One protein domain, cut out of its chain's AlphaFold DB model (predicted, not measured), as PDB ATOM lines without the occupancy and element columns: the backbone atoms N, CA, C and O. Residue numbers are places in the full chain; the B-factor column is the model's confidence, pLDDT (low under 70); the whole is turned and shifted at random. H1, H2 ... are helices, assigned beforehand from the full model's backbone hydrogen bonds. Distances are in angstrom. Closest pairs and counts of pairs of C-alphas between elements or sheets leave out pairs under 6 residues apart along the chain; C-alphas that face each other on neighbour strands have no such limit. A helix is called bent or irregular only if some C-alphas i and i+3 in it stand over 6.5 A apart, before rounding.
ATOM      1  N   LYS A  79     115.104 139.436 101.350       76.38
ATOM      2  CA  LYS A  79     115.251 138.619 102.572       76.38
ATOM      3  C   LYS A  79     114.478 139.208 103.758       76.38
ATOM      4  O   LYS A  79     113.805 138.475 104.477       76.38
ATOM      5  N   SER A  80     114.532 140.528 103.931       79.62
ATOM      6  CA  SER A  80     113.854 141.223 105.030       79.62
ATOM      7  C   SER A  80     112.335 141.181 104.878       79.62
ATOM      8  O   SER A  80     111.633 140.980 105.864       79.62
ATOM      9  N   ILE A  81     111.823 141.303 103.648       81.88
ATOM     10  CA  ILE A  81     110.382 141.216 103.359       81.88
ATOM     11  C   ILE A  81     109.839 139.827 103.709       81.88
ATOM     12  O   ILE A  81     108.784 139.719 104.331       81.88
ATOM     13  N   LEU A  82     110.565 138.762 103.360       80.62
ATOM     14  CA  LEU A  82     110.163 137.392 103.690       80.62
ATOM     15  C   LEU A  82     110.161 137.130 105.189       80.62
ATOM     16  O   LEU A  82     109.207 136.554 105.706       80.62
ATOM     17  N   LEU A  83     111.212 137.565 105.886       85.88
ATOM     18  CA  LEU A  83     111.302 137.405 107.333       85.88
ATOM     19  C   LEU A  83     110.165 138.165 108.024       85.88
ATOM     20  O   LEU A  83     109.485 137.605 108.881       85.88
ATOM     21  N   LEU A  84     109.896 139.401 107.595       88.38
ATOM     22  CA  LEU A  84     108.800 140.205 108.125       88.38
ATOM     23  C   LEU A  84     107.436 139.556 107.855       88.38
ATOM     24  O   LEU A  84     106.626 139.442 108.770       88.38
ATOM     25  N   GLY A  85     107.192 139.087 106.628       87.69
ATOM     26  CA  GLY A  85     105.956 138.392 106.264       87.69
ATOM     27  C   GLY A  85     105.741 137.116 107.079       87.69
ATOM     28  O   GLY A  85     104.639 136.875 107.570       87.69
ATOM     29  N   PHE A  86     106.800 136.334 107.296       86.81
ATOM     30  CA  PHE A  86     106.756 135.133 108.128       86.81
ATOM     31  C   PHE A  86     106.385 135.464 109.579       86.81
ATOM     32  O   PHE A  86     105.419 134.912 110.108       86.81
ATOM     33  N   VAL A  87     107.087 136.418 110.195       93.81
ATOM     34  CA  VAL A  87     106.824 136.848 111.576       93.81
ATOM     35  C   VAL A  87     105.411 137.420 111.720       93.81
ATOM     36  O   VAL A  87     104.697 137.047 112.650       93.81
ATOM     37  N   LEU A  88     104.970 138.266 110.784       94.12
ATOM     38  CA  LEU A  88     103.619 138.829 110.794       94.12
ATOM     39  C   LEU A  88     102.546 137.753 110.639       94.12
ATOM     40  O   LEU A  88     101.536 137.816 111.332       94.12
ATOM     41  N   SER A  89     102.754 136.751 109.781       90.56
ATOM     42  CA  SER A  89     101.788 135.660 109.599       90.56
ATOM     43  C   SER A  89     101.623 134.810 110.864       90.56
ATOM     44  O   SER A  89     100.499 134.482 111.246       90.56
ATOM     45  N   LEU A  90     102.728 134.521 111.563       93.88
ATOM     46  CA  LEU A  90     102.706 133.811 112.841       93.88
ATOM     47  C   LEU A  90     102.013 134.644 113.919       93.88
ATOM     48  O   LEU A  90     101.124 134.145 114.608       93.88
ATOM     49  N   GLY A  91     102.380 135.924 114.024       95.88
ATOM     50  CA  GLY A  91     101.769 136.857 114.964       95.88
ATOM     51  C   GLY A  91     100.267 137.014 114.726       95.88
ATOM     52  O   GLY A  91      99.486 136.918 115.669       95.88
ATOM     53  N   ALA A  92      99.845 137.169 113.471       95.31
ATOM     54  CA  ALA A  92      98.438 137.268 113.099       95.31
ATOM     55  C   ALA A  92      97.667 135.973 113.391       95.31
ATOM     56  O   ALA A  92      96.541 136.036 113.873       95.31
ATOM     57  N   GLY A  93      98.264 134.799 113.154       93.88
ATOM     58  CA  GLY A  93      97.643 133.509 113.463       93.88
ATOM     59  C   GLY A  93      97.413 133.305 114.962       93.88
ATOM     60  O   GLY A  93      96.309 132.949 115.377       93.88
ATOM     61  N   ILE A  94      98.433 133.582 115.779       95.31
ATOM     62  CA  ILE A  94      98.330 133.511 117.244       95.31
ATOM     63  C   ILE A  94      97.339 134.559 117.755       95.31
ATOM     64  O   ILE A  94      96.442 134.232 118.528       95.31
ATOM     65  N   GLY A  95      97.454 135.801 117.282       95.38
ATOM     66  CA  GLY A  95      96.560 136.891 117.661       95.38
ATOM     67  C   GLY A  95      95.102 136.587 117.323       95.38
ATOM     68  O   GLY A  95      94.224 136.782 118.160       95.38
ATOM     69  N   TYR A  96      94.839 136.027 116.140       94.62
ATOM     70  CA  TYR A  96      93.502 135.592 115.744       94.62
ATOM     71  C   TYR A  96      92.966 134.480 116.654       94.62
ATOM     72  O   TYR A  96      91.814 134.544 117.078       94.62
ATOM     73  N   MET A  97      93.793 133.484 116.994       93.56
ATOM     74  CA  MET A  97      93.408 132.408 117.911       93.56
ATOM     75  C   MET A  97      93.067 132.944 119.306       93.56
ATOM     76  O   MET A  97      92.006 132.612 119.832       93.56
ATOM     77  N   MET A  98      93.901 133.820 119.868       93.88
ATOM     78  CA  MET A  98      93.655 134.428 121.179       93.88
ATOM     79  C   MET A  98      92.409 135.312 121.185       93.88
ATOM     80  O   MET A  98      91.619 135.252 122.125       93.88
ATOM     81  N   LEU A  99      92.203 136.113 120.136       94.50
ATOM     82  CA  LEU A  99      91.013 136.950 120.004       94.50
ATOM     83  C   LEU A  99      89.747 136.091 119.913       94.50
ATOM     84  O   LEU A  99      88.760 136.367 120.590       94.50
ATOM     85  N   ARG A 100      89.794 135.023 119.112       94.06
ATOM     86  CA  ARG A 100      88.680 134.087 118.952       94.06
ATOM     87  C   ARG A 100      88.362 133.366 120.259       94.06
ATOM     88  O   ARG A 100      87.187 133.196 120.555       94.06
ATOM     89  N   GLU A 101      89.375 132.974 121.027       89.19
ATOM     90  CA  GLU A 101      89.198 132.362 122.350       89.19
ATOM     91  C   GLU A 101      88.631 133.359 123.368       89.19
ATOM     92  O   GLU A 101      87.726 133.022 124.117       89.19
ATOM     93  N   SER A 102      89.097 134.610 123.355       88.38
ATOM     94  CA  SER A 102      88.644 135.642 124.304       88.38
ATOM     95  C   SER A 102      87.164 136.001 124.138       88.38
ATOM     96  O   SER A 102      86.526 136.448 125.088       88.38
ATOM     97  N   ILE A 103      86.619 135.827 122.932       93.12
ATOM     98  CA  ILE A 103      85.200 136.057 122.624       93.12
ATOM     99  C   ILE A 103      84.356 134.800 122.927       93.12
ATOM    100  O   ILE A 103      83.137 134.898 123.081       93.12
ATOM    101  N   ASP A 104      84.971 133.617 123.028       87.94
ATOM    102  CA  ASP A 104      84.266 132.353 123.253       87.94
ATOM    103  C   ASP A 104      83.976 132.156 124.752       87.94
ATOM    104  O   ASP A 104      84.842 131.797 125.542       87.94
ATOM    105  N   ALA A 105      82.729 132.385 125.165       78.19
ATOM    106  CA  ALA A 105      82.294 132.225 126.558       78.19
ATOM    107  C   ALA A 105      81.916 130.771 126.929       78.19
ATOM    108  O   ALA A 105      81.256 130.532 127.944       78.19
ATOM    109  N   ASN A 106      82.277 129.786 126.102       82.12
ATOM    110  CA  ASN A 106      81.868 128.399 126.298       82.12
ATOM    111  C   ASN A 106      82.729 127.656 127.328       82.12
ATOM    112  O   ASN A 106      83.957 127.697 127.322       82.12
ATOM    113  N   LEU A 107      82.064 126.884 128.189       77.06
ATOM    114  CA  LEU A 107      82.710 126.032 129.183       77.06
ATOM    115  C   LEU A 107      83.016 124.654 128.593       77.06
ATOM    116  O   LEU A 107      82.121 123.834 128.385       77.06
ATOM    117  N   TYR A 108      84.298 124.374 128.360       79.62
ATOM    118  CA  TYR A 108      84.731 123.092 127.813       79.62
ATOM    119  C   TYR A 108      85.129 122.093 128.911       79.62
ATOM    120  O   TYR A 108      86.203 122.163 129.508       79.62
ATOM    121  N   GLY A 109      84.269 121.093 129.117       79.69
ATOM    122  CA  GLY A 109      84.583 119.871 129.861       79.69
ATOM    123  C   GLY A 109      84.313 119.909 131.369       79.69
ATOM    124  O   GLY A 109      84.118 120.955 131.986       79.69
ATOM    125  N   SER A 110      84.333 118.723 131.984       78.81
ATOM    126  CA  SER A 110      84.024 118.527 133.410       78.81
ATOM    127  C   SER A 110      84.998 119.244 134.349       78.81
ATOM    128  O   SER A 110      84.590 119.740 135.393       78.81
ATOM    129  N   ARG A 111      86.277 119.360 133.965       82.00
ATOM    130  CA  ARG A 111      87.311 120.044 134.763       82.00
ATOM    131  C   ARG A 111      87.086 121.553 134.864       82.00
ATOM    132  O   ARG A 111      87.379 122.128 135.909       82.00
ATOM    133  N   ALA A 112      86.593 122.188 133.797       83.38
ATOM    134  CA  ALA A 112      86.272 123.615 133.806       83.38
ATOM    135  C   ALA A 112      85.104 123.902 134.760       83.38
ATOM    136  O   ALA A 112      85.183 124.830 135.559       83.38
ATOM    137  N   LEU A 113      84.082 123.037 134.751       84.19
ATOM    138  CA  LEU A 113      82.962 123.101 135.691       84.19
ATOM    139  C   LEU A 113      83.432 122.962 137.142       84.19
ATOM    140  O   LEU A 113      83.142 123.837 137.947       84.19
ATOM    141  N   THR A 114      84.231 121.939 137.461       86.06
ATOM    142  CA  THR A 114      84.736 121.722 138.829       86.06
ATOM    143  C   THR A 114      85.583 122.883 139.354       86.06
ATOM    144  O   THR A 114      85.515 123.188 140.540       86.06
ATOM    145  N   LYS A 115      86.354 123.566 138.494       85.75
ATOM    146  CA  LYS A 115      87.127 124.755 138.896       85.75
ATOM    147  C   LYS A 115      86.251 125.943 139.293       85.75
ATOM    148  O   LYS A 115      86.675 126.736 140.123       85.75
ATOM    149  N   ILE A 116      85.073 126.079 138.691       85.69
ATOM    150  CA  ILE A 116      84.166 127.208 138.936       85.69
ATOM    151  C   ILE A 116      83.212 126.893 140.088       85.69
ATOM    152  O   ILE A 116      82.959 127.747 140.928       85.69
ATOM    153  N   THR A 117      82.688 125.668 140.139       86.06
ATOM    154  CA  THR A 117      81.680 125.260 141.127       86.06
ATOM    155  C   THR A 117      82.281 124.685 142.410       86.06
ATOM    156  O   THR A 117      81.565 124.532 143.394       86.06
ATOM    157  N   GLY A 118      83.569 124.320 142.410       87.56
ATOM    158  CA  GLY A 118      84.255 123.693 143.546       87.56
ATOM    159  C   GLY A 118      83.874 122.228 143.801       87.56
ATOM    160  O   GLY A 118      84.446 121.601 144.689       87.56
ATOM    161  N   ALA A 119      82.949 121.661 143.020       87.81
ATOM    162  CA  ALA A 119      82.457 120.295 143.184       87.81
ATOM    163  C   ALA A 119      82.555 119.488 141.872       87.81
ATOM    164  O   ALA A 119      82.356 120.038 140.780       87.81
ATOM    165  N   PRO A 120      82.872 118.179 141.936       86.62
ATOM    166  CA  PRO A 120      82.887 117.320 140.757       86.62
ATOM    167  C   PRO A 120      81.460 117.067 140.234       86.62
ATOM    168  O   PRO A 120      80.523 116.957 141.027       86.62
ATOM    169  N   PRO A 121      81.265 116.951 138.907       85.25
ATOM    170  CA  PRO A 121      79.962 116.609 138.346       85.25
ATOM    171  C   PRO A 121      79.562 115.173 138.711       85.25
ATOM    172  O   PRO A 121      80.390 114.266 138.672       85.25
ATOM    173  N   LEU A 122      78.275 114.965 139.012       87.81
ATOM    174  CA  LEU A 122      77.716 113.668 139.427       87.81
ATOM    175  C   LEU A 122      77.794 112.592 138.331       87.81
ATOM    176  O   LEU A 122      77.969 111.414 138.628       87.81
ATOM    177  N   ALA A 123      77.672 112.989 137.064       87.19
ATOM    178  CA  ALA A 123      77.822 112.112 135.910       87.19
ATOM    179  C   ALA A 123      78.268 112.919 134.681       87.19
ATOM    180  O   ALA A 123      77.955 114.103 134.555       87.19
ATOM    181  N   VAL A 124      78.986 112.273 133.758       85.00
ATOM    182  CA  VAL A 124      79.383 112.852 132.466       85.00
ATOM    183  C   VAL A 124      78.740 112.034 131.358       85.00
ATOM    184  O   VAL A 124      79.024 110.846 131.216       85.00
ATOM    185  N   ILE A 125      77.881 112.670 130.565       87.19
ATOM    186  CA  ILE A 125      77.221 112.021 129.432       87.19
ATOM    187  C   ILE A 125      78.111 112.191 128.193       87.19
ATOM    188  O   ILE A 125      78.396 113.326 127.802       87.19
ATOM    189  N   PRO A 126      78.574 111.098 127.561       82.56
ATOM    190  CA  PRO A 126      79.376 111.196 126.354       82.56
ATOM    191  C   PRO A 126      78.521 111.666 125.173       82.56
ATOM    192  O   PRO A 126      77.404 111.201 124.957       82.56
TER     193      PRO A 126
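Overview. This is residues 79 to 126 of the 179 residues of an uncharacterized protein of Gammaproteobacteria bacterium (UniProt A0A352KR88). One long helix, H1, sticks out as a free arm, and a short link joins it to a small head made of the short helix H2 and the last residues, which fold back after Leu 122. H1 makes most of the length, and the outline is a rod that spans 58 by 19 by 14 A. The printed part has 48 residues with two named helices, H1 then H2, and no named strand; its class is all helix. The whole is extended, with a radius of gyration of the C-alphas of 18.7 A.

Arrangement. Begin at Lys 79 and go along H1, residues 79 to 103; residues 79 to 106 stand free, with no C-alpha 8 or more apart along the chain within 10 A. From Asp 104 to Gly 109 you cross a short link of 6 residues to H2, residues 110 to 117. H1 and H2 are apart, with no C-alpha of the one within 8 A of the other. Look at the backbone: in H1 and H2 every O i to N i+4 pair is within hydrogen-bond range.

Along the chain. Find C-alpha 79 at (115.251, 138.619, 102.572); from there H1 runs 36.2 A to C-alpha 103 at (85.200, 136.057, 122.624). H2 begins at C-alpha 110 at (84.024, 118.527, 133.410) and covers 10.5 A to C-alpha 117. Neither helix is bent.

Size, cuts and confidence. The two C-alphas farthest apart are those of Lys 79 and Leu 122, at 58.2 A, while the C-alphas of Lys 79 and Pro 126 are 51.0 A apart. The printed part has no cut, and no link between its helices is long. In this predicted model the mean pLDDT of the printed part is 87.3, and no printed residue is under 70.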